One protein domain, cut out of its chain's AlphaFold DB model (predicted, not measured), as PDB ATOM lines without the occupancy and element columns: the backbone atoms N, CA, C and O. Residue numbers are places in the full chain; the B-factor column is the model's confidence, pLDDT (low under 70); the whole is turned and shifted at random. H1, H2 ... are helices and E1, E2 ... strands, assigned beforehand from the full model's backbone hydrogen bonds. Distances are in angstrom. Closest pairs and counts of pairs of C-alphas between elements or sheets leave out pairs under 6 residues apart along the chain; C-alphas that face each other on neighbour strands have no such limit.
ATOM      1  N   VAL A 117     -12.334 -77.744  54.913       83.06
ATOM      2  CA  VAL A 117     -13.743 -77.723  54.486       83.06
ATOM      3  C   VAL A 117     -13.916 -76.598  53.457       83.06
ATOM      4  O   VAL A 117     -13.690 -75.439  53.822       83.06
ATOM      5  N   PRO A 118     -14.303 -76.887  52.196       84.38
ATOM      6  CA  PRO A 118     -14.404 -75.873  51.145       84.38
ATOM      7  C   PRO A 118     -15.280 -74.680  51.535       84.38
ATOM      8  O   PRO A 118     -16.220 -74.823  52.311       84.38
ATOM      9  N   ASP A 119     -14.947 -73.507  50.996       86.88
ATOM     10  CA  ASP A 119     -15.756 -72.278  51.050       86.88
ATOM     11  C   ASP A 119     -16.076 -71.723  52.456       86.88
ATOM     12  O   ASP A 119     -16.887 -70.813  52.604       86.88
ATOM     13  N   THR A 120     -15.402 -72.216  53.504       88.56
ATOM     14  CA  THR A 120     -15.607 -71.757  54.895       88.56
ATOM     15  C   THR A 120     -14.631 -70.675  55.367       88.56
ATOM     16  O   THR A 120     -14.911 -70.000  56.354       88.56
ATOM     17  N   GLY A 121     -13.476 -70.506  54.716       89.19
ATOM     18  CA  GLY A 121     -12.450 -69.538  55.127       89.19
ATOM     19  C   GLY A 121     -12.730 -68.139  54.580       89.19
ATOM     20  O   GLY A 121     -12.764 -67.958  53.366       89.19
ATOM     21  N   THR A 122     -12.891 -67.138  55.452       90.38
ATOM     22  CA  THR A 122     -13.145 -65.744  55.047       90.38
ATOM     23  C   THR A 122     -12.277 -64.743  55.820       90.38
ATOM     24  O   THR A 122     -11.702 -65.047  56.869       90.38
ATOM     25  N   GLY A 123     -12.117 -63.529  55.279       89.19
ATOM     26  CA  GLY A 123     -11.323 -62.470  55.922       89.19
ATOM     27  C   GLY A 123      -9.833 -62.804  56.086       89.19
ATOM     28  O   GLY A 123      -9.216 -62.376  57.055       89.19
ATOM     29  N   GLY A 124      -9.262 -63.609  55.182       88.38
ATOM     30  CA  GLY A 124      -7.862 -64.057  55.245       88.38
ATOM     31  C   GLY A 124      -7.598 -65.242  56.185       88.38
ATOM     32  O   GLY A 124      -6.456 -65.696  56.282       88.38
ATOM     33  N   ARG A 125      -8.628 -65.774  56.855       90.19
ATOM     34  CA  ARG A 125      -8.526 -66.993  57.671       90.19
ATOM     35  C   ARG A 125      -8.467 -68.249  56.806       90.19
ATOM     36  O   ARG A 125      -8.876 -68.254  55.646       90.19
ATOM     37  N   ARG A 126      -7.979 -69.346  57.389       88.62
ATOM     38  CA  ARG A 126      -7.986 -70.665  56.735       88.62
ATOM     39  C   ARG A 126      -9.401 -71.257  56.747       88.62
ATOM     40  O   ARG A 126     -10.166 -70.934  57.653       88.62
ATOM     41  N   PRO A 127      -9.751 -72.169  55.829       89.69
ATOM     42  CA  PRO A 127     -11.014 -72.890  55.934       89.69
ATOM     43  C   PRO A 127     -11.055 -73.759  57.199       89.69
ATOM     44  O   PRO A 127     -10.012 -74.132  57.750       89.69
ATOM     45  N   LEU A 128     -12.262 -74.063  57.677       87.25
ATOM     46  CA  LEU A 128     -12.486 -74.906  58.847       87.25
ATOM     47  C   LEU A 128     -11.843 -76.296  58.651       87.25
ATOM     48  O   LEU A 128     -11.809 -76.815  57.533       87.25
ATOM     49  N   PRO A 129     -11.311 -76.917  59.715       83.31
ATOM     50  CA  PRO A 129     -10.647 -78.212  59.626       83.31
ATOM     51  C   PRO A 129     -11.650 -79.367  59.473       83.31
ATOM     52  O   PRO A 129     -12.606 -79.481  60.234       83.31
ATOM     53  N   GLY A 130     -11.377 -80.268  58.531       82.00
ATOM     54  CA  GLY A 130     -12.054 -81.552  58.356       82.00
ATOM     55  C   GLY A 130     -11.109 -82.744  58.549       82.00
ATOM     56  O   GLY A 130      -9.903 -82.658  58.307       82.00
ATOM     57  N   GLU A 131     -11.661 -83.881  58.965       81.25
ATOM     58  CA  GLU A 131     -10.951 -85.157  59.123       81.25
ATOM     59  C   GLU A 131     -11.933 -86.338  59.018       81.25
ATOM     60  O   GLU A 131     -13.135 -86.173  59.215       81.25
ATOM     61  N   HIS A 132     -11.427 -87.545  58.746       82.44
ATOM     62  CA  HIS A 132     -12.235 -88.777  58.778       82.44
ATOM     63  C   HIS A 132     -12.635 -89.208  60.199       82.44
ATOM     64  O   HIS A 132     -13.558 -89.999  60.376       82.44
ATOM     65  N   GLY A 133     -11.946 -88.680  61.206       80.06
ATOM     66  CA  GLY A 133     -12.169 -88.913  62.624       80.06
ATOM     67  C   GLY A 133     -10.925 -88.512  63.408       80.06
ATOM     68  O   GLY A 133      -9.820 -88.454  62.849       80.06
ATOM     69  N   PHE A 134     -11.103 -88.238  64.698       82.69
ATOM     70  CA  PHE A 134      -9.998 -87.831  65.549       82.69
ATOM     71  C   PHE A 134      -8.947 -88.927  65.679       82.69
ATOM     72  O   PHE A 134      -9.233 -90.126  65.619       82.69
ATOM     73  N   ARG A 135      -7.698 -88.504  65.880       79.81
ATOM     74  CA  ARG A 135      -6.551 -89.408  65.932       79.81
ATOM     75  C   ARG A 135      -5.789 -89.286  67.237       79.81
ATOM     76  O   ARG A 135      -5.545 -88.199  67.757       79.81
ATOM     77  N   PHE A 136      -5.456 -90.458  67.754       76.25
ATOM     78  CA  PHE A 136      -4.911 -90.684  69.075       76.25
ATOM     79  C   PHE A 136      -3.888 -91.816  68.982       76.25
ATOM     80  O   PHE A 136      -4.174 -92.886  68.447       76.25
ATOM     81  N   PHE A 137      -2.694 -91.588  69.532       77.12
ATOM     82  CA  PHE A 137      -1.656 -92.608  69.644       77.12
ATOM     83  C   PHE A 137      -1.551 -93.086  71.101       77.12
ATOM     84  O   PHE A 137      -1.145 -92.313  71.980       77.12
ATOM     85  N   PRO A 138      -1.902 -94.356  71.390       69.62
ATOM     86  CA  PRO A 138      -1.675 -94.960  72.697       69.62
ATOM     87  C   PRO A 138      -0.191 -94.966  73.066       69.62
ATOM     88  O   PRO A 138       0.657 -95.319  72.249       69.62
ATOM     89  N   GLY A 139       0.132 -94.676  74.329       66.62
ATOM     90  CA  GLY A 139       1.519 -94.626  74.817       66.62
ATOM     91  C   GLY A 139       2.300 -95.948  74.736       66.62
ATOM     92  O   GLY A 139       3.512 -95.957  74.946       66.62
ATOM     93  N   PHE A 140       1.634 -97.069  74.423       70.44
ATOM     94  CA  PHE A 140       2.282 -98.356  74.150       70.44
ATOM     95  C   PHE A 140       2.758 -98.519  72.695       70.44
ATOM     96  O   PHE A 140       3.535 -99.437  72.417       70.44
ATOM     97  N   CYS A 141       2.308 -97.670  71.763       73.44
ATOM     98  CA  CYS A 141       2.776 -97.669  70.379       73.44
ATOM     99  C   CYS A 141       4.222 -97.167  70.338       73.44
ATOM    100  O   CYS A 141       4.490 -96.023  70.685       73.44
ATOM    101  N   ARG A 142       5.164 -98.027  69.933       78.62
ATOM    102  CA  ARG A 142       6.596 -97.684  69.901       78.62
ATOM    103  C   ARG A 142       7.042 -97.129  68.554       78.62
ATOM    104  O   ARG A 142       7.712 -96.107  68.527       78.62
ATOM    105  N   ASN A 143       6.645 -97.782  67.465       85.69
ATOM    106  CA  ASN A 143       7.178 -97.489  66.136       85.69
ATOM    107  C   ASN A 143       6.737 -96.105  65.615       85.69
ATOM    108  O   ASN A 143       7.615 -95.344  65.230       85.69
ATOM    109  N   PRO A 144       5.447 -95.698  65.661       81.88
ATOM    110  CA  PRO A 144       5.068 -94.399  65.103       81.88
ATOM    111  C   PRO A 144       5.709 -93.199  65.825       81.88
ATOM    112  O   PRO A 144       6.231 -92.333  65.132       81.88
ATOM    113  N   PRO A 145       5.769 -93.137  67.176       83.88
ATOM    114  CA  PRO A 145       6.516 -92.084  67.868       83.88
ATOM    115  C   PRO A 145       8.012 -92.055  67.534       83.88
ATOM    116  O   PRO A 145       8.592 -90.975  67.505       83.88
ATOM    117  N   ASP A 146       8.626 -93.213  67.277       87.00
ATOM    118  CA  ASP A 146      10.038 -93.339  66.899       87.00
ATOM    119  C   ASP A 146      10.294 -92.787  65.484       87.00
ATOM    120  O   ASP A 146      11.136 -91.904  65.319       87.00
ATOM    121  N   THR A 147       9.487 -93.185  64.493       86.81
ATOM    122  CA  THR A 147       9.495 -92.601  63.139       86.81
ATOM    123  C   THR A 147       9.233 -91.088  63.176       86.81
ATOM    124  O   THR A 147       9.970 -90.309  62.577       86.81
ATOM    125  N   MET A 148       8.247 -90.625  63.957       86.69
ATOM    126  CA  MET A 148       7.958 -89.191  64.121       86.69
ATOM    127  C   MET A 148       9.123 -88.392  64.730       86.69
ATOM    128  O   MET A 148       9.195 -87.188  64.494       86.69
ATOM    129  N   CYS A 149      10.031 -89.018  65.490       89.44
ATOM    130  CA  CYS A 149      11.236 -88.343  65.992       89.44
ATOM    131  C   CYS A 149      12.267 -88.058  64.889       89.44
ATOM    132  O   CYS A 149      13.076 -87.145  65.056       89.44
ATOM    133  N   ARG A 150      12.269 -88.838  63.796       87.81
ATOM    134  CA  ARG A 150      13.218 -88.705  62.674       87.81
ATOM    135  C   ARG A 150      12.757 -87.730  61.595       87.81
ATOM    136  O   ARG A 150      13.590 -87.208  60.866       87.81
ATOM    137  N   ILE A 151      11.459 -87.437  61.521       85.69
ATOM    138  CA  ILE A 151      10.893 -86.497  60.545       85.69
ATOM    139  C   ILE A 151      11.137 -85.046  60.995       85.69
ATOM    140  O   ILE A 151      10.522 -84.629  61.982       85.69
ATOM    141  N   PRO A 152      11.964 -84.244  60.293       84.88
ATOM    142  CA  PRO A 152      12.276 -82.881  60.716       84.88
ATOM    143  C   PRO A 152      11.057 -81.952  60.663       84.88
ATOM    144  O   PRO A 152      10.253 -82.003  59.736       84.88
ATOM    145  N   VAL A 153      10.957 -81.046  61.637       82.31
ATOM    146  CA  VAL A 153      10.023 -79.910  61.625       82.31
ATOM    147  C   VAL A 153      10.792 -78.685  62.133       82.31
ATOM    148  O   VAL A 153      11.381 -78.774  63.213       82.31
ATOM    149  N   ASP A 162       7.347 -83.796  68.648       86.31
ATOM    150  CA  ASP A 162       7.096 -82.650  69.540       86.31
ATOM    151  C   ASP A 162       5.726 -81.976  69.303       86.31
ATOM    152  O   ASP A 162       5.240 -81.215  70.148       86.31
ATOM    153  N   ASN A 163       5.038 -82.315  68.206       84.19
ATOM    154  CA  ASN A 163       3.659 -81.897  67.934       84.19
ATOM    155  C   ASN A 163       2.601 -82.771  68.643       84.19
ATOM    156  O   ASN A 163       1.413 -82.442  68.600       84.19
ATOM    157  N   LEU A 164       3.000 -83.860  69.313       85.00
ATOM    158  CA  LEU A 164       2.092 -84.710  70.088       85.00
ATOM    159  C   LEU A 164       1.768 -84.075  71.451       85.00
ATOM    160  O   LEU A 164       2.673 -83.787  72.240       85.00
ATOM    161  N   ARG A 165       0.484 -83.913  71.776       83.06
ATOM    162  CA  ARG A 165      -0.005 -83.405  73.074       83.06
ATOM    163  C   ARG A 165      -0.610 -84.537  73.883       83.06
ATOM    164  O   ARG A 165      -1.118 -85.471  73.296       83.06
ATOM    165  N   SER A 166      -0.533 -84.488  75.209       81.81
ATOM    166  CA  SER A 166      -1.086 -85.545  76.067       81.81
ATOM    167  C   SER A 166      -2.480 -85.175  76.561       81.81
ATOM    168  O   SER A 166      -2.622 -84.148  77.219       81.81
ATOM    169  N   GLY A 167      -3.467 -86.040  76.331       79.88
ATOM    170  CA  GLY A 167      -4.705 -86.045  77.107       79.88
ATOM    171  C   GLY A 167      -4.420 -86.458  78.553       79.88
ATOM    172  O   GLY A 167      -3.513 -87.255  78.823       79.88
ATOM    173  N   THR A 168      -5.169 -85.887  79.490       81.50
ATOM    174  CA  THR A 168      -5.049 -86.168  80.928       81.50
ATOM    175  C   THR A 168      -6.122 -87.129  81.417       81.50
ATOM    176  O   THR A 168      -5.867 -87.879  82.356       81.50
ATOM    177  N   GLU A 169      -7.292 -87.136  80.781       80.31
ATOM    178  CA  GLU A 169      -8.482 -87.823  81.280       80.31
ATOM    179  C   GLU A 169      -9.312 -88.452  80.151       80.31
ATOM    180  O   GLU A 169      -9.428 -87.901  79.057       80.31
ATOM    181  N   ALA A 170      -9.900 -89.611  80.428       80.62
ATOM    182  CA  ALA A 170     -10.924 -90.242  79.615       80.62
ATOM    183  C   ALA A 170     -12.249 -90.231  80.391       80.62
ATOM    184  O   ALA A 170     -12.373 -90.871  81.440       80.62
ATOM    185  N   LEU A 171     -13.225 -89.503  79.854       83.38
ATOM    186  CA  LEU A 171     -14.620 -89.525  80.265       83.38
ATOM    187  C   LEU A 171     -15.303 -90.755  79.660       83.38
ATOM    188  O   LEU A 171     -15.209 -91.029  78.461       83.38
ATOM    189  N   PHE A 172     -16.020 -91.472  80.507       83.69
ATOM    190  CA  PHE A 172     -16.929 -92.547  80.160       83.69
ATOM    191  C   PHE A 172     -18.320 -92.113  80.616       83.69
ATOM    192  O   PHE A 172     -18.688 -92.280  81.781       83.69
ATOM    193  N   ALA A 173     -19.029 -91.487  79.685       82.75
ATOM    194  CA  ALA A 173     -20.359 -90.954  79.893       82.75
ATOM    195  C   ALA A 173     -21.402 -92.072  79.818       82.75
ATOM    196  O   ALA A 173     -21.274 -92.989  78.995       82.75
ATOM    197  N   HIS A 174     -22.442 -91.975  80.642       78.50
ATOM    198  CA  HIS A 174     -23.604 -92.865  80.612       78.50
ATOM    199  C   HIS A 174     -24.870 -92.067  80.298       78.50
ATOM    200  O   HIS A 174     -24.977 -90.916  80.701       78.50
ATOM    201  N   GLY A 175     -25.842 -92.698  79.640       72.19
ATOM    202  CA  GLY A 175     -27.178 -92.120  79.486       72.19
ATOM    203  C   GLY A 175     -28.117 -92.490  80.640       72.19
ATOM    204  O   GLY A 175     -27.837 -93.386  81.445       72.19
ATOM    205  N   SER A 176     -29.292 -91.855  80.653       67.44
ATOM    206  CA  SER A 176     -30.387 -92.059  81.616       67.44
ATOM    207  C   SER A 176     -30.056 -91.694  83.077       67.44
ATOM    208  O   SER A 176     -30.346 -92.464  83.996       67.44
ATOM    209  N   GLY A 177     -29.439 -90.532  83.303       64.44
ATOM    210  CA  GLY A 177     -29.149 -89.934  84.611       64.44
ATOM    211  C   GLY A 177     -28.108 -90.685  85.448       64.44
ATOM    212  O   GLY A 177     -28.023 -90.496  86.665       64.44
ATOM    213  N   ARG A 178     -27.345 -91.598  84.836       71.94
ATOM    214  CA  ARG A 178     -26.352 -92.426  85.536       71.94
ATOM    215  C   ARG A 178     -25.038 -91.649  85.708       71.94
ATOM    216  O   ARG A 178     -24.660 -90.898  84.819       71.94
ATOM    217  N   PRO A 179     -24.297 -91.839  86.814       71.75
ATOM    218  CA  PRO A 179     -23.067 -91.092  87.046       71.75
ATOM    219  C   PRO A 179     -21.971 -91.443  86.029       71.75
ATOM    220  O   PRO A 179     -21.665 -92.618  85.792       71.75
ATOM    221  N   ASP A 180     -21.343 -90.404  85.484       79.38
ATOM    222  CA  ASP A 180     -20.158 -90.497  84.631       79.38
ATOM    223  C   ASP A 180     -18.968 -91.118  85.372       79.38
ATOM    224  O   ASP A 180     -18.788 -90.951  86.583       79.38
ATOM    225  N   LEU A 181     -18.101 -91.804  84.625       76.88
ATOM    226  CA  LEU A 181     -16.828 -92.305  85.133       76.88
ATOM    227  C   LEU A 181     -15.669 -91.547  84.484       76.88
ATOM    228  O   LEU A 181     -15.529 -91.519  83.264       76.88
ATOM    229  N   HIS A 182     -14.805 -90.969  85.312       73.88
ATOM    230  CA  HIS A 182     -13.612 -90.246  84.880       73.88
ATOM    231  C   HIS A 182     -12.367 -91.061  85.239       73.88
ATOM    232  O   HIS A 182     -12.158 -91.396  86.408       73.88
ATOM    233  N   PHE A 183     -11.525 -91.374  84.252       69.06
ATOM    234  CA  PHE A 183     -10.263 -92.084  84.469       69.06
ATOM    235  C   PHE A 183      -9.075 -91.261  83.969       69.06
ATOM    236  O   PHE A 183      -9.135 -90.734  82.858       69.06
ATOM    237  N   PRO A 184      -7.955 -91.195  84.710       63.34
ATOM    238  CA  PRO A 184      -6.698 -90.698  84.162       63.34
ATOM    239  C   PRO A 184      -6.313 -91.468  82.893       63.34
ATOM    240  O   PRO A 184      -6.406 -92.696  82.864       63.34
ATOM    241  N   CYS A 185      -5.825 -90.781  81.859       54.56
ATOM    242  CA  CYS A 185      -5.399 -91.415  80.602       54.56
ATOM    243  C   CYS A 185      -4.230 -92.418  80.760       54.56
ATOM    244  O   CYS A 185      -3.917 -93.139  79.809       54.56
ATOM    245  N   ASP A 186      -3.566 -92.459  81.921       53.62
ATOM    246  CA  ASP A 186      -2.524 -93.426  82.293       53.62
ATOM    247  C   ASP A 186      -3.008 -94.537  83.255       53.62
ATOM    248  O   ASP A 186      -2.210 -95.386  83.663       53.62
ATOM    249  N   GLN A 298      -1.850 -90.795  76.785       33.84
ATOM    250  CA  GLN A 298      -2.553 -90.839  75.503       33.84
ATOM    251  C   GLN A 298      -2.359 -89.548  74.697       33.84
ATOM    252  O   GLN A 298      -2.567 -88.476  75.261       33.84
ATOM    253  N   ARG A 299      -1.971 -89.622  73.409       41.19
ATOM    254  CA  ARG A 299      -1.628 -88.410  72.643       41.19
ATOM    255  C   ARG A 299      -2.489 -88.105  71.407       41.19
ATOM    256  O   ARG A 299      -2.294 -88.777  70.393       41.19
ATOM    257  N   PRO A 300      -3.370 -87.087  71.455       43.97
ATOM    258  CA  PRO A 300      -3.816 -86.331  70.278       43.97
ATOM    259  C   PRO A 300      -2.722 -85.390  69.720       43.97
ATOM    260  O   PRO A 300      -1.642 -85.225  70.296       43.97
ATOM    261  N   HIS A 301      -2.990 -84.763  68.571       46.19
ATOM    262  CA  HIS A 301      -2.008 -83.994  67.792       46.19
ATOM    263  C   HIS A 301      -2.336 -82.502  67.706       46.19
ATOM    264  O   HIS A 301      -3.501 -82.126  67.574       46.19
ATOM    265  N   ARG A 302      -1.297 -81.663  67.590       41.84
ATOM    266  CA  ARG A 302      -1.419 -80.390  66.860       41.84
ATOM    267  C   ARG A 302      -1.840 -80.656  65.410       41.84
ATOM    268  O   ARG A 302      -1.233 -81.503  64.748       41.84
ATOM    269  N   ARG A 303      -2.783 -79.878  64.861       41.44
ATOM    270  CA  ARG A 303      -3.048 -79.892  63.410       41.44
ATOM    271  C   ARG A 303      -1.792 -79.445  62.653       41.44
ATOM    272  O   ARG A 303      -1.305 -78.330  62.851       41.44
ATOM    273  N   TRP A 392     -17.764-100.319  59.724       83.31
ATOM    274  CA  TRP A 392     -17.610 -98.897  59.436       83.31
ATOM    275  C   TRP A 392     -17.394 -98.090  60.716       83.31
ATOM    276  O   TRP A 392     -17.971 -98.381  61.759       83.31
ATOM    277  N   MET A 393     -16.546 -97.072  60.608       85.38
ATOM    278  CA  MET A 393     -16.259 -96.097  61.651       85.38
ATOM    279  C   MET A 393     -15.917 -94.784  60.948       85.38
ATOM    280  O   MET A 393     -14.956 -94.747  60.180       85.38
ATOM    281  N   THR A 394     -16.706 -93.738  61.194       85.25
ATOM    282  CA  THR A 394     -16.554 -92.426  60.543       85.25
ATOM    283  C   THR A 394     -16.855 -91.327  61.549       85.25
ATOM    284  O   THR A 394     -17.748 -91.475  62.387       85.25
ATOM    285  N   GLY A 395     -16.108 -90.229  61.458       86.94
ATOM    286  CA  GLY A 395     -16.266 -89.056  62.297       86.94
ATOM    287  C   GLY A 395     -16.933 -87.851  61.640       86.94
ATOM    288  O   GLY A 395     -17.012 -87.729  60.417       86.94
ATOM    289  N   VAL A 396     -17.392 -86.952  62.508       88.81
ATOM    290  CA  VAL A 396     -17.944 -85.631  62.209       88.81
ATOM    291  C   VAL A 396     -17.254 -84.613  63.125       88.81
ATOM    292  O   VAL A 396     -17.426 -84.695  64.344       88.81
ATOM    293  N   PRO A 397     -16.502 -83.642  62.582       88.19
ATOM    294  CA  PRO A 397     -16.074 -82.472  63.336       88.19
ATOM    295  C   PRO A 397     -17.239 -81.483  63.483       88.19
ATOM    296  O   PRO A 397     -17.814 -81.017  62.498       88.19
ATOM    297  N   PHE A 398     -17.579 -81.141  64.724       90.62
ATOM    298  CA  PHE A 398     -18.541 -80.097  65.067       90.62
ATOM    299  C   PHE A 398     -17.793 -78.833  65.496       90.62
ATOM    300  O   PHE A 398     -17.208 -78.794  66.577       90.62
ATOM    301  N   CYS A 399     -17.812 -77.790  64.665       90.88
ATOM    302  CA  CYS A 399     -17.270 -76.483  65.040       90.88
ATOM    303  C   CYS A 399     -18.275 -75.737  65.933       90.88
ATOM    304  O   CYS A 399     -19.467 -75.688  65.611       90.88
ATOM    305  N   LEU A 400     -17.802 -75.171  67.047       91.50
ATOM    306  CA  LEU A 400     -18.643 -74.577  68.091       91.50
ATOM    307  C   LEU A 400     -18.326 -73.090  68.304       91.50
ATOM    308  O   LEU A 400     -17.162 -72.687  68.257       91.50
ATOM    309  N   ARG A 401     -19.361 -72.286  68.577       91.19
ATOM    310  CA  ARG A 401     -19.268 -70.847  68.898       91.19
ATOM    311  C   ARG A 401     -18.663 -70.567  70.266       91.19
ATOM    312  O   ARG A 401     -17.978 -69.569  70.443       91.19
ATOM    313  N   THR A 402     -18.932 -71.432  71.234       88.56
ATOM    314  CA  THR A 402     -18.464 -71.281  72.613       88.56
ATOM    315  C   THR A 402     -17.383 -72.330  72.883       88.56
ATOM    316  O   THR A 402     -17.577 -73.479  72.496       88.56
ATOM    317  N   PRO A 403     -16.262 -71.989  73.547       86.56
ATOM    318  CA  PRO A 403     -15.309 -72.979  74.046       86.56
ATOM    319  C   PRO A 403     -16.012 -74.023  74.922       86.56
ATOM    320  O   PRO A 403     -16.656 -73.664  75.911       86.56
ATOM    321  N   THR A 404     -15.896 -75.311  74.590       83.69
ATOM    322  CA  THR A 404     -16.666 -76.381  75.247       83.69
ATOM    323  C   THR A 404     -15.745 -77.458  75.835       83.69
ATOM    324  O   THR A 404     -15.662 -78.580  75.326       83.69
ATOM    325  N   PRO A 405     -15.052 -77.164  76.956       80.81
ATOM    326  CA  PRO A 405     -14.178 -78.121  77.626       80.81
ATOM    327  C   PRO A 405     -14.995 -79.213  78.340       80.81
ATOM    328  O   PRO A 405     -15.259 -79.156  79.544       80.81
ATOM    329  N   VAL A 406     -15.406 -80.243  77.594       84.25
ATOM    330  CA  VAL A 406     -16.067 -81.435  78.157       84.25
ATOM    331  C   VAL A 406     -15.085 -82.206  79.046       84.25
ATOM    332  O   VAL A 406     -15.351 -82.436  80.228       84.25
ATOM    333  N   VAL A 407     -13.938 -82.566  78.470       85.44
ATOM    334  CA  VAL A 407     -12.830 -83.284  79.107       85.44
ATOM    335  C   VAL A 407     -11.543 -83.008  78.327       85.44
ATOM    336  O   VAL A 407     -11.565 -82.876  77.099       85.44
ATOM    337  N   HIS A 408     -10.405 -82.951  79.020       86.06
ATOM    338  CA  HIS A 408      -9.089 -82.845  78.387       86.06
ATOM    339  C   HIS A 408      -8.570 -84.240  77.987       86.06
ATOM    340  O   HIS A 408      -7.632 -84.797  78.566       86.06
ATOM    341  N   GLY A 409      -9.242 -84.824  76.992       84.12
ATOM    342  CA  GLY A 409      -8.967 -86.144  76.429       84.12
ATOM    343  C   GLY A 409     -10.220 -86.766  75.811       84.12
ATOM    344  O   GLY A 409     -10.995 -86.068  75.162       84.12
ATOM    345  N   HIS A 410     -10.400 -88.078  75.963       84.94
ATOM    346  CA  HIS A 410     -11.437 -88.830  75.245       84.94
ATOM    347  C   HIS A 410     -12.798 -88.802  75.943       84.94
ATOM    348  O   HIS A 410     -12.876 -88.951  77.158       84.94
ATOM    349  N   ILE A 411     -13.864 -88.713  75.154       87.88
ATOM    350  CA  ILE A 411     -15.261 -88.917  75.544       87.88
ATOM    351  C   ILE A 411     -15.695 -90.276  74.992       87.88
ATOM    352  O   ILE A 411     -15.542 -90.527  73.798       87.88
ATOM    353  N   ASN A 412     -16.253 -91.144  75.831       87.19
ATOM    354  CA  ASN A 412     -16.827 -92.428  75.435       87.19
ATOM    355  C   ASN A 412     -18.283 -92.490  75.900       87.19
ATOM    356  O   ASN A 412     -18.526 -92.569  77.101       87.19
ATOM    357  N   CYS A 413     -19.238 -92.492  74.972       88.31
ATOM    358  CA  CYS A 413     -20.666 -92.602  75.270       88.31
ATOM    359  C   CYS A 413     -21.020 -94.096  75.359       88.31
ATOM    360  O   CYS A 413     -21.288 -94.747  74.344       88.31
ATOM    361  N   LEU A 414     -20.891 -94.669  76.558       77.94
ATOM    362  CA  LEU A 414     -20.705 -96.112  76.781       77.94
ATOM    363  C   LEU A 414     -21.807 -97.021  76.233       77.94
ATOM    364  O   LEU A 414     -21.525 -98.126  75.772       77.94
ATOM    365  N   ASP A 415     -23.047 -96.561  76.316       80.75
ATOM    366  CA  ASP A 415     -24.250 -97.280  75.909       80.75
ATOM    367  C   ASP A 415     -25.068 -96.540  74.839       80.75
ATOM    368  O   ASP A 415     -26.197 -96.934  74.544       80.75
ATOM    369  N   SER A 416     -24.468 -95.528  74.200       89.62
ATOM    370  CA  SER A 416     -25.047 -94.869  73.022       89.62
ATOM    371  C   SER A 416     -25.290 -95.885  71.893       89.62
ATOM    372  O   SER A 416     -24.404 -96.702  71.608       89.62
ATOM    373  N   PRO A 417     -26.461 -95.878  71.222       90.31
ATOM    374  CA  PRO A 417     -26.774 -96.872  70.196       90.31
ATOM    375  C   PRO A 417     -25.742 -96.965  69.071       90.31
ATOM    376  O   PRO A 417     -25.495 -98.063  68.572       90.31
ATOM    377  N   TRP A 418     -25.116 -95.843  68.699       91.62
ATOM    378  CA  TRP A 418     -24.101 -95.769  67.642       91.62
ATOM    379  C   TRP A 418     -22.653 -95.872  68.152       91.62
ATOM    380  O   TRP A 418     -21.716 -95.691  67.368       91.62
ATOM    381  N   ALA A 419     -22.454 -96.220  69.431       89.69
ATOM    382  CA  ALA A 419     -21.141 -96.366  70.065       89.69
ATOM    383  C   ALA A 419     -20.264 -95.114  69.870       89.69
ATOM    384  O   ALA A 419     -19.142 -95.179  69.360       89.69
ATOM    385  N   VAL A 420     -20.837 -93.960  70.220       91.81
ATOM    386  CA  VAL A 420     -20.273 -92.636  69.973       91.81
ATOM    387  C   VAL A 420     -19.072 -92.380  70.883       91.81
ATOM    388  O   VAL A 420     -19.161 -92.446  72.111       91.81
ATOM    389  N   ALA A 421     -17.944 -92.032  70.278       90.44
ATOM    390  CA  ALA A 421     -16.773 -91.503  70.971       90.44
ATOM    391  C   ALA A 421     -16.470 -90.084  70.477       90.44
ATOM    392  O   ALA A 421     -16.902 -89.705  69.390       90.44
ATOM    393  N   GLY A 422     -15.719 -89.288  71.235       90.38
ATOM    394  CA  GLY A 422     -15.364 -87.934  70.814       90.38
ATOM    395  C   GLY A 422     -14.169 -87.323  71.534       90.38
ATOM    396  O   GLY A 422     -13.651 -87.876  72.503       90.38
ATOM    397  N   ILE A 423     -13.730 -86.163  71.049       88.75
ATOM    398  CA  ILE A 423     -12.658 -85.358  71.642       88.75
ATOM    399  C   ILE A 423     -12.818 -83.885  71.241       88.75
ATOM    400  O   ILE A 423     -12.996 -83.564  70.065       88.75
ATOM    401  N   GLY A 424     -12.720 -82.975  72.213       89.19
ATOM    402  CA  GLY A 424     -12.511 -81.555  71.917       89.19
ATOM    403  C   GLY A 424     -11.092 -81.380  71.382       89.19
ATOM    404  O   GLY A 424     -10.138 -81.719  72.083       89.19
ATOM    405  N   GLN A 425     -10.930 -80.926  70.144       86.06
ATOM    406  CA  GLN A 425      -9.635 -80.867  69.462       86.06
ATOM    407  C   GLN A 425      -8.893 -79.551  69.684       86.06
ATOM    408  O   GLN A 425      -7.666 -79.575  69.793       86.06
ATOM    409  N   ALA A 426      -9.604 -78.420  69.770       85.62
ATOM    410  CA  ALA A 426      -8.978 -77.094  69.804       85.62
ATOM    411  C   ALA A 426      -8.025 -76.929  71.003       85.62
ATOM    412  O   ALA A 426      -6.931 -76.389  70.851       85.62
ATOM    413  N   GLN A 427      -8.373 -77.510  72.159       85.19
ATOM    414  CA  GLN A 427      -7.527 -77.553  73.364       85.19
ATOM    415  C   GLN A 427      -6.136 -78.190  73.151       85.19
ATOM    416  O   GLN A 427      -5.214 -77.923  73.920       85.19
ATOM    417  N   PHE A 428      -5.943 -79.004  72.105       84.94
ATOM    418  CA  PHE A 428      -4.650 -79.614  71.769       84.94
ATOM    419  C   PHE A 428      -3.855 -78.826  70.715       84.94
ATOM    420  O   PHE A 428      -2.754 -79.234  70.334       84.94
ATOM    421  N   TRP A 429      -4.381 -77.700  70.227       80.38
ATOM    422  CA  TRP A 429      -3.771 -76.875  69.180       80.38
ATOM    423  C   TRP A 429      -3.204 -75.564  69.739       80.38
ATOM    424  O   TRP A 429      -3.361 -74.515  69.130       80.38
ATOM    425  N   ASP A 430      -2.474 -75.656  70.854       71.38
ATOM    426  CA  ASP A 430      -1.814 -74.596  71.654       71.38
ATOM    427  C   ASP A 430      -0.977 -73.505  70.925       71.38
ATOM    428  O   ASP A 430      -0.442 -72.613  71.577       71.38
ATOM    429  N   VAL A 431      -0.833 -73.559  69.599       71.94
ATOM    430  CA  VAL A 431      -0.204 -72.526  68.742       71.94
ATOM    431  C   VAL A 431      -1.195 -71.790  67.842       71.94
ATOM    432  O   VAL A 431      -0.794 -70.912  67.080       71.94
ATOM    433  N   ARG A 432      -2.476 -72.150  67.898       74.69
ATOM    434  CA  ARG A 432      -3.543 -71.545  67.110       74.69
ATOM    435  C   ARG A 432      -4.634 -71.022  68.021       74.69
ATOM    436  O   ARG A 432      -4.976 -71.648  69.017       74.69
ATOM    437  N   ASP A 433      -5.195 -69.894  67.625       86.69
ATOM    438  CA  ASP A 433      -6.457 -69.402  68.156       86.69
ATOM    439  C   ASP A 433      -7.522 -69.738  67.111       86.69
ATOM    440  O   ASP A 433      -7.368 -69.387  65.939       86.69
ATOM    441  N   PHE A 434      -8.553 -70.494  67.494       86.81
ATOM    442  CA  PHE A 434      -9.469 -71.070  66.510       86.81
ATOM    443  C   PHE A 434     -10.249 -69.983  65.749       86.81
ATOM    444  O   PHE A 434     -10.345 -70.053  64.524       86.81
ATOM    445  N   ALA A 435     -10.704 -68.942  66.452       90.38
ATOM    446  CA  ALA A 435     -11.497 -67.849  65.892       90.38
ATOM    447  C   ALA A 435     -10.641 -66.838  65.112       90.38
ATOM    448  O   ALA A 435     -11.086 -66.227  64.134       90.38
ATOM    449  N   ARG A 436      -9.377 -66.661  65.504       90.69
ATOM    450  CA  ARG A 436      -8.426 -65.860  64.730       90.69
ATOM    451  C   ARG A 436      -8.001 -66.568  63.443       90.69
ATOM    452  O   ARG A 436      -7.881 -65.912  62.415       90.69
ATOM    453  N   ASP A 437      -7.755 -67.877  63.495       89.00
ATOM    454  CA  ASP A 437      -7.020 -68.585  62.441       89.00
ATOM    455  C   ASP A 437      -7.916 -69.330  61.427       89.00
ATOM    456  O   ASP A 437      -7.428 -69.666  60.339       89.00
ATOM    457  N   TYR A 438      -9.197 -69.589  61.744       88.62
ATOM    458  CA  TYR A 438     -10.098 -70.420  60.929       88.62
ATOM    459  C   TYR A 438     -11.499 -69.841  60.674       88.62
ATOM    460  O   TYR A 438     -12.052 -69.079  61.465       88.62
ATOM    461  N   GLY A 439     -12.104 -70.296  59.574       89.75
ATOM    462  CA  GLY A 439     -13.494 -70.047  59.215       89.75
ATOM    463  C   GLY A 439     -13.772 -68.580  58.891       89.75
ATOM    464  O   GLY A 439     -12.963 -67.891  58.273       89.75
ATOM    465  N   ASP A 440     -14.908 -68.091  59.370       90.44
ATOM    466  CA  ASP A 440     -15.286 -66.677  59.438       90.44
ATOM    467  C   ASP A 440     -14.888 -66.004  60.768       90.44
ATOM    468  O   ASP A 440     -15.058 -64.796  60.943       90.44
ATOM    469  N   GLY A 441     -14.317 -66.780  61.691       90.88
ATOM    470  CA  GLY A 441     -14.001 -66.378  63.055       90.88
ATOM    471  C   GLY A 441     -15.141 -66.519  64.062       90.88
ATOM    472  O   GLY A 441     -14.983 -66.063  65.188       90.88
ATOM    473  N   GLN A 442     -16.262 -67.161  63.707       91.75
ATOM    474  CA  GLN A 442     -17.304 -67.547  64.671       91.75
ATOM    475  C   GLN A 442     -17.003 -68.871  65.387       91.75
ATOM    476  O   GLN A 442     -17.686 -69.210  66.350       91.75
ATOM    477  N   ALA A 443     -16.023 -69.647  64.912       90.81
ATOM    478  CA  ALA A 443     -15.635 -70.921  65.510       90.81
ATOM    479  C   ALA A 443     -14.574 -70.711  66.599       90.81
ATOM    480  O   ALA A 443     -13.476 -70.250  66.307       90.81
ATOM    481  N   HIS A 444     -14.880 -71.097  67.834       90.88
ATOM    482  CA  HIS A 444     -13.953 -71.048  68.968       90.88
ATOM    483  C   HIS A 444     -13.483 -72.441  69.424       90.88
ATOM    484  O   HIS A 444     -12.453 -72.542  70.091       90.88
ATOM    485  N   ASP A 445     -14.189 -73.512  69.048       89.69
ATOM    486  CA  ASP A 445     -13.825 -74.901  69.362       89.69
ATOM    487  C   ASP A 445     -14.172 -75.862  68.205       89.69
ATOM    488  O   ASP A 445     -14.936 -75.523  67.298       89.69
ATOM    489  N   CYS A 446     -13.632 -77.081  68.256       89.12
ATOM    490  CA  CYS A 446     -13.943 -78.181  67.344       89.12
ATOM    491  C   CYS A 446     -14.046 -79.492  68.124       89.12
ATOM    492  O   CYS A 446     -13.042 -80.029  68.594       89.12
ATOM    493  N   LEU A 447     -15.259 -80.021  68.235       90.12
ATOM    494  CA  LEU A 447     -15.563 -81.293  68.876       90.12
ATOM    495  C   LEU A 447     -15.716 -82.375  67.804       90.12
ATOM    496  O   LEU A 447     -16.718 -82.424  67.099       90.12
ATOM    497  N   SER A 448     -14.716 -83.243  67.671       89.88
ATOM    498  CA  SER A 448     -14.767 -84.366  66.732       89.88
ATOM    499  C   SER A 448     -15.447 -85.554  67.403       89.88
ATOM    500  O   SER A 448     -15.011 -85.982  68.472       89.88
ATOM    501  N   ALA A 449     -16.517 -86.066  66.800       91.50
ATOM    502  CA  ALA A 449     -17.244 -87.255  67.246       91.50
ATOM    503  C   ALA A 449     -17.114 -88.380  66.214       91.50
ATOM    504  O   ALA A 449     -16.987 -88.095  65.029       91.50
ATOM    505  N   ILE A 450     -17.170 -89.643  66.632       90.25
ATOM    506  CA  ILE A 450     -17.072 -90.833  65.777       90.25
ATOM    507  C   ILE A 450     -18.217 -91.789  66.103       90.25
ATOM    508  O   ILE A 450     -18.416 -92.120  67.269       90.25
ATOM    509  N   GLY A 451     -18.921 -92.265  65.072       90.94
ATOM    510  CA  GLY A 451     -19.885 -93.365  65.169       90.94
ATOM    511  C   GLY A 451     -19.263 -94.694  64.742       90.94
ATOM    512  O   GLY A 451     -18.798 -94.821  63.604       90.94
ATOM    513  N   SER A 452     -19.289 -95.680  65.641       89.12
ATOM    514  CA  SER A 452     -18.671 -97.003  65.454       89.12
ATOM    515  C   SER A 452     -19.687 -98.142  65.303       89.12
ATOM    516  O   SER A 452     -19.320 -99.225  64.857       89.12
ATOM    517  N   GLU A 453     -20.963 -97.935  65.648       88.31
ATOM    518  CA  GLU A 453     -22.032 -98.927  65.482       88.31
ATOM    519  C   GLU A 453     -23.038 -98.503  64.408       88.31
ATOM    520  O   GLU A 453     -23.927 -97.689  64.630       88.31
ATOM    521  N   TRP A 454     -22.898 -99.103  63.225       89.44
ATOM    522  CA  TRP A 454     -23.688 -98.771  62.038       89.44
ATOM    523  C   TRP A 454     -24.922 -99.662  61.831       89.44
ATOM    524  O   TRP A 454     -25.714 -99.410  60.922       89.44
ATOM    525  N   GLY A 455     -25.078-100.727  62.626       89.31
ATOM    526  CA  GLY A 455     -26.174-101.692  62.507       89.31
ATOM    527  C   GLY A 455     -27.365-101.449  63.439       89.31
ATOM    528  O   GLY A 455     -28.388-102.105  63.262       89.31
ATOM    529  N   LYS A 456     -27.259-100.542  64.421       90.50
ATOM    530  CA  LYS A 456     -28.332-100.271  65.393       90.50
ATOM    531  C   LYS A 456     -29.140 -99.017  65.033       90.50
ATOM    532  O   LYS A 456     -28.547 -98.043  64.566       90.50
ATOM    533  N   PRO A 457     -30.467 -99.013  65.266       95.44
ATOM    534  CA  PRO A 457     -31.281 -97.800  65.267       95.44
ATOM    535  C   PRO A 457     -30.699 -96.700  66.161       95.44
ATOM    536  O   PRO A 457     -30.252 -96.985  67.271       95.44
ATOM    537  N   GLY A 458     -30.701 -95.461  65.673       93.50
ATOM    538  CA  GLY A 458     -30.414 -94.265  66.465       93.50
ATOM    539  C   GLY A 458     -31.601 -93.807  67.324       93.50
ATOM    540  O   GLY A 458     -32.699 -94.358  67.219       93.50
ATOM    541  N   ILE A 459     -31.377 -92.799  68.172       93.75
ATOM    542  CA  ILE A 459     -32.375 -92.229  69.091       93.75
ATOM    543  C   ILE A 459     -33.263 -91.162  68.437       93.75
ATOM    544  O   ILE A 459     -34.394 -90.980  68.878       93.75
ATOM    545  N   LEU A 460     -32.776 -90.454  67.411       93.81
ATOM    546  CA  LEU A 460     -33.481 -89.318  66.809       93.81
ATOM    547  C   LEU A 460     -34.394 -89.754  65.656       93.81
ATOM    548  O   LEU A 460     -35.533 -89.303  65.578       93.81
ATOM    549  N   TYR A 461     -33.914 -90.641  64.778       95.06
ATOM    550  CA  TYR A 461     -34.674 -91.086  63.598       95.06
ATOM    551  C   TYR A 461     -35.144 -92.545  63.649       95.06
ATOM    552  O   TYR A 461     -35.862 -92.979  62.750       95.06
ATOM    553  N   GLY A 462     -34.698 -93.344  64.626       95.25
ATOM    554  CA  GLY A 462     -34.975 -94.789  64.667       95.25
ATOM    555  C   GLY A 462     -34.364 -95.590  63.503       95.25
ATOM    556  O   GLY A 462     -34.652 -96.775  63.338       95.25
ATOM    557  N   LYS A 463     -33.511 -94.962  62.684       95.38
ATOM    558  CA  LYS A 463     -32.821 -95.565  61.535       95.38
ATOM    559  C   LYS A 463     -31.446 -96.089  61.933       95.38
ATOM    560  O   LYS A 463     -30.800 -95.549  62.828       95.38
ATOM    561  N   THR A 464     -30.965 -97.122  61.245       94.44
ATOM    562  CA  THR A 464     -29.549 -97.512  61.326       94.44
ATOM    563  C   THR A 464     -28.690 -96.492  60.579       94.44
ATOM    564  O   THR A 464     -29.153 -95.912  59.599       94.44
ATOM    565  N   ALA A 465     -27.427 -96.296  60.973       88.94
ATOM    566  CA  ALA A 465     -26.553 -95.320  60.301       88.94
ATOM    567  C   ALA A 465     -26.379 -95.598  58.793       88.94
ATOM    568  O   ALA A 465     -26.172 -94.681  58.009       88.94
ATOM    569  N   ARG A 466     -26.527 -96.862  58.365       90.19
ATOM    570  CA  ARG A 466     -26.506 -97.272  56.946       90.19
ATOM    571  C   ARG A 466     -27.748 -96.844  56.153       90.19
ATOM    572  O   ARG A 466     -27.691 -96.843  54.929       90.19
ATOM    573  N   ALA A 467     -28.852 -96.534  56.832       93.62
ATOM    574  CA  ALA A 467     -30.121 -96.100  56.245       93.62
ATOM    575  C   ALA A 467     -30.381 -94.588  56.406       93.62
ATOM    576  O   ALA A 467     -31.401 -94.088  55.929       93.62
ATOM    577  N   CYS A 468     -29.484 -93.867  57.084       93.06
ATOM    578  CA  CYS A 468     -29.546 -92.418  57.240       93.06
ATOM    579  C   CYS A 468     -28.971 -91.691  56.017       93.06
ATOM    580  O   CYS A 468     -27.998 -92.149  55.412       93.06
ATOM    581  N   THR A 469     -29.496 -90.504  55.699       93.50
ATOM    582  CA  THR A 469     -28.743 -89.544  54.872       93.50
ATOM    583  C   THR A 469     -27.518 -89.016  55.634       93.50
ATOM    584  O   THR A 469     -27.347 -89.257  56.837       93.50
ATOM    585  N   LYS A 470     -26.648 -88.258  54.958       89.00
ATOM    586  CA  LYS A 470     -25.512 -87.574  55.595       89.00
ATOM    587  C   LYS A 470     -25.978 -86.629  56.712       89.00
ATOM    588  O   LYS A 470     -25.394 -86.611  57.791       89.00
ATOM    589  N   GLU A 471     -27.041 -85.883  56.457       90.69
ATOM    590  CA  GLU A 471     -27.625 -84.881  57.348       90.69
ATOM    591  C   GLU A 471     -28.282 -85.557  58.557       90.69
ATOM    592  O   GLU A 471     -28.056 -85.137  59.692       90.69
ATOM    593  N   GLU A 472     -29.007 -86.657  58.328       93.50
ATOM    594  CA  GLU A 472     -29.555 -87.495  59.400       93.50
ATOM    595  C   GLU A 472     -28.435 -88.101  60.258       93.50
ATOM    596  O   GLU A 472     -28.498 -88.031  61.482       93.50
ATOM    597  N   THR A 473     -27.366 -88.618  59.640       92.62
ATOM    598  CA  THR A 473     -26.199 -89.185  60.346       92.62
ATOM    599  C   THR A 473     -25.531 -88.156  61.256       92.62
ATOM    600  O   THR A 473     -25.206 -88.459  62.402       92.62
ATOM    601  N   VAL A 474     -25.352 -86.920  60.779       91.88
ATOM    602  CA  VAL A 474     -24.841 -85.818  61.606       91.88
ATOM    603  C   VAL A 474     -25.787 -85.518  62.763       91.88
ATOM    604  O   VAL A 474     -25.334 -85.395  63.900       91.88
ATOM    605  N   ALA A 475     -27.074 -85.309  62.477       93.06
ATOM    606  CA  ALA A 475     -28.039 -84.883  63.484       93.06
ATOM    607  C   ALA A 475     -28.203 -85.943  64.585       93.06
ATOM    608  O   ALA A 475     -28.275 -85.596  65.760       93.06
ATOM    609  N   GLU A 476     -28.156 -87.219  64.210       94.38
ATOM    610  CA  GLU A 476     -28.179 -88.381  65.096       94.38
ATOM    611  C   GLU A 476     -26.899 -88.501  65.948       94.38
ATOM    612  O   GLU A 476     -26.988 -88.640  67.168       94.38
ATOM    613  N   LEU A 477     -25.706 -88.339  65.355       93.50
ATOM    614  CA  LEU A 477     -24.441 -88.286  66.108       93.50
ATOM    615  C   LEU A 477     -24.411 -87.120  67.103       93.50
ATOM    616  O   LEU A 477     -23.958 -87.285  68.233       93.50
ATOM    617  N   TRP A 478     -24.912 -85.953  66.700       93.31
ATOM    618  CA  TRP A 478     -25.021 -84.784  67.571       93.31
ATOM    619  C   TRP A 478     -26.038 -85.005  68.699       93.31
ATOM    620  O   TRP A 478     -25.767 -84.637  69.840       93.31
ATOM    621  N   ALA A 479     -27.180 -85.636  68.411       92.69
ATOM    622  CA  ALA A 479     -28.190 -85.966  69.412       92.69
ATOM    623  C   ALA A 479     -27.639 -86.935  70.467       92.69
ATOM    624  O   ALA A 479     -27.695 -86.619  71.651       92.69
ATOM    625  N   GLN A 480     -27.028 -88.051  70.051       92.31
ATOM    626  CA  GLN A 480     -26.424 -89.018  70.977       92.31
ATOM    627  C   GLN A 480     -25.244 -88.418  71.757       92.31
ATOM    628  O   GLN A 480     -25.089 -88.698  72.941       92.31
ATOM    629  N   LEU A 481     -24.428 -87.555  71.143       90.44
ATOM    630  CA  LEU A 481     -23.343 -86.885  71.862       90.44
ATOM    631  C   LEU A 481     -23.875 -85.906  72.919       90.44
ATOM    632  O   LEU A 481     -23.371 -85.901  74.039       90.44
ATOM    633  N   LYS A 482     -24.898 -85.100  72.595       89.81
ATOM    634  CA  LYS A 482     -25.559 -84.210  73.563       89.81
ATOM    635  C   LYS A 482     -26.183 -84.990  74.713       89.81
ATOM    636  O   LYS A 482     -25.967 -84.610  75.857       89.81
ATOM    637  N   ASP A 483     -26.952 -86.031  74.400       87.94
ATOM    638  CA  ASP A 483     -27.693 -86.822  75.383       87.94
ATOM    639  C   ASP A 483     -26.719 -87.416  76.412       87.94
ATOM    640  O   ASP A 483     -26.808 -87.094  77.589       87.94
ATOM    641  N   TRP A 484     -25.656 -88.097  75.973       87.75
ATOM    642  CA  TRP A 484     -24.652 -88.647  76.892       87.75
ATOM    643  C   TRP A 484     -23.796 -87.593  77.620       87.75
ATOM    644  O   TRP A 484     -23.394 -87.823  78.754       87.75
ATOM    645  N   VAL A 485     -23.471 -86.447  77.009       85.38
ATOM    646  CA  VAL A 485     -22.554 -85.455  77.619       85.38
ATOM    647  C   VAL A 485     -23.260 -84.458  78.550       85.38
ATOM    648  O   VAL A 485     -22.612 -83.906  79.443       85.38
ATOM    649  N   ASN A 486     -24.557 -84.200  78.351       85.62
ATOM    650  CA  ASN A 486     -25.324 -83.233  79.147       85.62
ATOM    651  C   ASN A 486     -26.065 -83.863  80.338       85.62
ATOM    652  O   ASN A 486     -26.308 -83.177  81.333       85.62
ATOM    653  N   ASP A 487     -26.432 -85.143  80.234       70.75
ATOM    654  CA  ASP A 487     -27.289 -85.869  81.184       70.75
ATOM    655  C   ASP A 487     -26.654 -86.057  82.578       70.75
ATOM    656  O   ASP A 487     -27.358 -86.166  83.581       70.75
ATOM    657  N   SER A 488     -25.331 -85.898  82.715       61.25
ATOM    658  CA  SER A 488     -24.653 -85.795  84.021       61.25
ATOM    659  C   SER A 488     -24.878 -84.461  84.766       61.25
ATOM    660  O   SER A 488     -24.076 -84.049  85.612       61.25
ATOM    661  N   GLY A 489     -25.980 -83.763  84.471       56.50
ATOM    662  CA  GLY A 489     -26.417 -82.533  85.142       56.50
ATOM    663  C   GLY A 489     -25.584 -81.294  84.806       56.50
ATOM    664  O   GLY A 489     -25.711 -80.261  85.466       56.50
ATOM    665  N   ARG A 490     -24.719 -81.375  83.791       59.06
ATOM    666  CA  ARG A 490     -23.897 -80.263  83.301       59.06
ATOM    667  C   ARG A 490     -24.262 -80.004  81.847       59.06
ATOM    668  O   ARG A 490     -23.763 -80.690  80.965       59.06
ATOM    669  N   ALA A 491     -25.089 -78.993  81.590       60.22
ATOM    670  CA  ALA A 491     -25.364 -78.545  80.227       60.22
ATOM    671  C   ALA A 491     -24.064 -78.018  79.587       60.22
ATOM    672  O   ALA A 491     -23.582 -76.944  79.943       60.22
ATOM    673  N   ARG A 492     -23.468 -78.808  78.687       77.69
ATOM    674  CA  ARG A 492     -22.182 -78.518  78.029       77.69
ATOM    675  C   ARG A 492     -22.343 -78.289  76.527       77.69
ATOM    676  O   ARG A 492     -21.642 -77.449  75.981       77.69
ATOM    677  N   LEU A 493     -23.243 -79.018  75.867       88.19
ATOM    678  CA  LEU A 493     -23.474 -78.957  74.421       88.19
ATOM    679  C   LEU A 493     -24.878 -78.424  74.118       88.19
ATOM    680  O   LEU A 493     -25.871 -79.072  74.456       88.19
ATOM    681  N   ARG A 494     -24.962 -77.266  73.455       88.12
ATOM    682  CA  ARG A 494     -26.222 -76.613  73.059       88.12
ATOM    683  C   ARG A 494     -26.323 -76.521  71.538       88.12
ATOM    684  O   ARG A 494     -25.313 -76.366  70.858       88.12
ATOM    685  N   ASP A 495     -27.535 -76.576  70.993       89.81
ATOM    686  CA  ASP A 495     -27.736 -76.506  69.536       89.81
ATOM    687  C   ASP A 495     -27.350 -75.143  68.944       89.81
ATOM    688  O   ASP A 495     -26.819 -75.087  67.838       89.81
ATOM    689  N   GLU A 496     -27.540 -74.062  69.704       88.75
ATOM    690  CA  GLU A 496     -27.129 -72.695  69.349       88.75
ATOM    691  C   GLU A 496     -25.606 -72.522  69.200       88.75
ATOM    692  O   GLU A 496     -25.156 -71.699  68.398       88.75
ATOM    693  N   ASP A 497     -24.809 -73.323  69.921       88.31
ATOM    694  CA  ASP A 497     -23.348 -73.306  69.813       88.31
ATOM    695  C   ASP A 497     -22.860 -73.953  68.518       88.31
ATOM    696  O   ASP A 497     -21.768 -73.628  68.056       88.31
ATOM    697  N   ARG A 498     -23.631 -74.865  67.917       89.69
ATOM    698  CA  ARG A 498     -23.194 -75.612  66.736       89.69
ATOM    699  C   ARG A 498     -23.242 -74.722  65.495       89.69
ATOM    700  O   ARG A 498     -24.310 -74.280  65.071       89.69
ATOM    701  N   LEU A 499     -22.094 -74.521  64.853       83.38
ATOM    702  CA  LEU A 499     -22.048 -73.848  63.557       83.38
ATOM    703  C   LEU A 499     -22.689 -74.722  62.470       83.38
ATOM    704  O   LEU A 499     -22.499 -75.939  62.421       83.38
ATOM    705  N   GLY A 500     -23.477 -74.091  61.595       64.44
ATOM    706  CA  GLY A 500     -24.047 -74.751  60.423       64.44
ATOM    707  C   GLY A 500     -22.943 -75.106  59.427       64.44
ATOM    708  O   GLY A 500     -22.108 -74.262  59.122       64.44
ATOM    709  N   GLY A 501     -22.933 -76.346  58.930       56.19
ATOM    710  CA  GLY A 501     -21.851 -76.851  58.070       56.19
ATOM    711  C   GLY A 501     -21.152 -78.095  58.620       56.19
ATOM    712  O   GLY A 501     -19.932 -78.206  58.584       56.19
ATOM    713  N   SER A 502     -21.918 -79.054  59.130       47.97
ATOM    714  CA  SER A 502     -21.417 -80.367  59.537       47.97
ATOM    715  C   SER A 502     -20.990 -81.200  58.327       47.97
ATOM    716  O   SER A 502     -21.829 -81.710  57.575       47.97
ATOM    717  N   TRP A 503     -19.687 -81.365  58.133       48.81
ATOM    718  CA  TRP A 503     -19.155 -82.055  56.967       48.81
ATOM    719  C   TRP A 503     -18.547 -83.414  57.340       48.81
ATOM    720  O   TRP A 503     -17.502 -83.485  57.978       48.81
ATOM    721  N   THR A 504     -19.184 -84.506  56.905       44.00
ATOM    722  CA  THR A 504     -18.533 -85.821  56.784       44.00
ATOM    723  C   THR A 504     -17.712 -85.908  55.493       44.00
ATOM    724  O   THR A 504     -18.209 -85.471  54.442       44.00
ATOM    725  N   PRO A 505     -16.525 -86.538  55.514       38.50
ATOM    726  CA  PRO A 505     -15.894 -87.028  54.295       38.50
ATOM    727  C   PRO A 505     -16.750 -88.074  53.577       38.50
ATOM    728  O   PRO A 505     -17.577 -88.744  54.196       38.50
ATOM    729  N   ARG A 506     -16.561 -88.142  52.251       34.69
ATOM    730  CA  ARG A 506     -17.156 -89.162  51.375       34.69
ATOM    731  C   ARG A 506     -16.518 -90.529  51.614       34.69
ATOM    732  O   ARG A 506     -15.298 -90.543  51.890       34.69
TER     733      ARG A 506
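Overview. This is residues 117 to 153, 162 to 186, 298 to 303 and 392 to 506 of the 506 residues of the protein "Uncharacterized protein with NAD-binding domain and iron-sulfur cluster" of Streptomyces sp. BK340 (UniProt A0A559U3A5). Amid little regular structure, a twisted wall of six strands has the long helix H3 across one face, two layers, sheet and helix; H1 lies far from it. The 183 printed residues, under half in named elements, mixed in class, run E1 H1 E2 E3 E4 E5 E6 H2 E7 H3; the mixed sheet's order is E3 E2 E5 E6 E7 E4. The whole is compact, radius of gyration of the C-alphas 16.5 A, spanning 49 by 41 by 31 A.

Arrangement. E1, residues 129 to 131, pairs with no named strand. H1, residues 143 to 150, is not on the sheet. E2, residues 169 to 173, and E3, residues 181 to 184, form a hairpin, N 170 and O 183 2.8 A apart. E2 is parallel to E5, residues 409 to 413, N 171 and O 410 2.8 A apart. E5 and E6, residues 421 to 424, form a hairpin, N 411 and O 422 2.8 A apart. H2, residues 434 to 437, only just on the sheet, only grazes it. E7, residues 445 to 451, is antiparallel to E6, N 423 and O 448 2.9 A apart, and to E4, residues 394 to 400, N 398 and O 447 2.8 A apart. H3, residues 470 to 486, runs across the strands at a height over the sheet of 8.8 A; its closest C-alphas to E7 are Leu 477 and Gly 451, 6.9 A. Every O i to N i+4 pair is within hydrogen-bond range in H3, 3 of 4 in H1; H2 is too short for one.

Along the chain. E1 begins at C-alpha 129 (-10.647, -78.212, 59.626); H3, 23.9 A long, ends at C-alpha 486 (-25.324, -83.233, 79.147).

Size, cuts and confidence. Cuts leave C-alpha gaps of 8.9 A from 153 to 162, 7.3 A from 186 to 298 and 24.3 A from 303 to 392. The links E1 to H1 and E7 to H3 are long. The model's pLDDT is under 70 in 25 printed residues, among them 298 to 303.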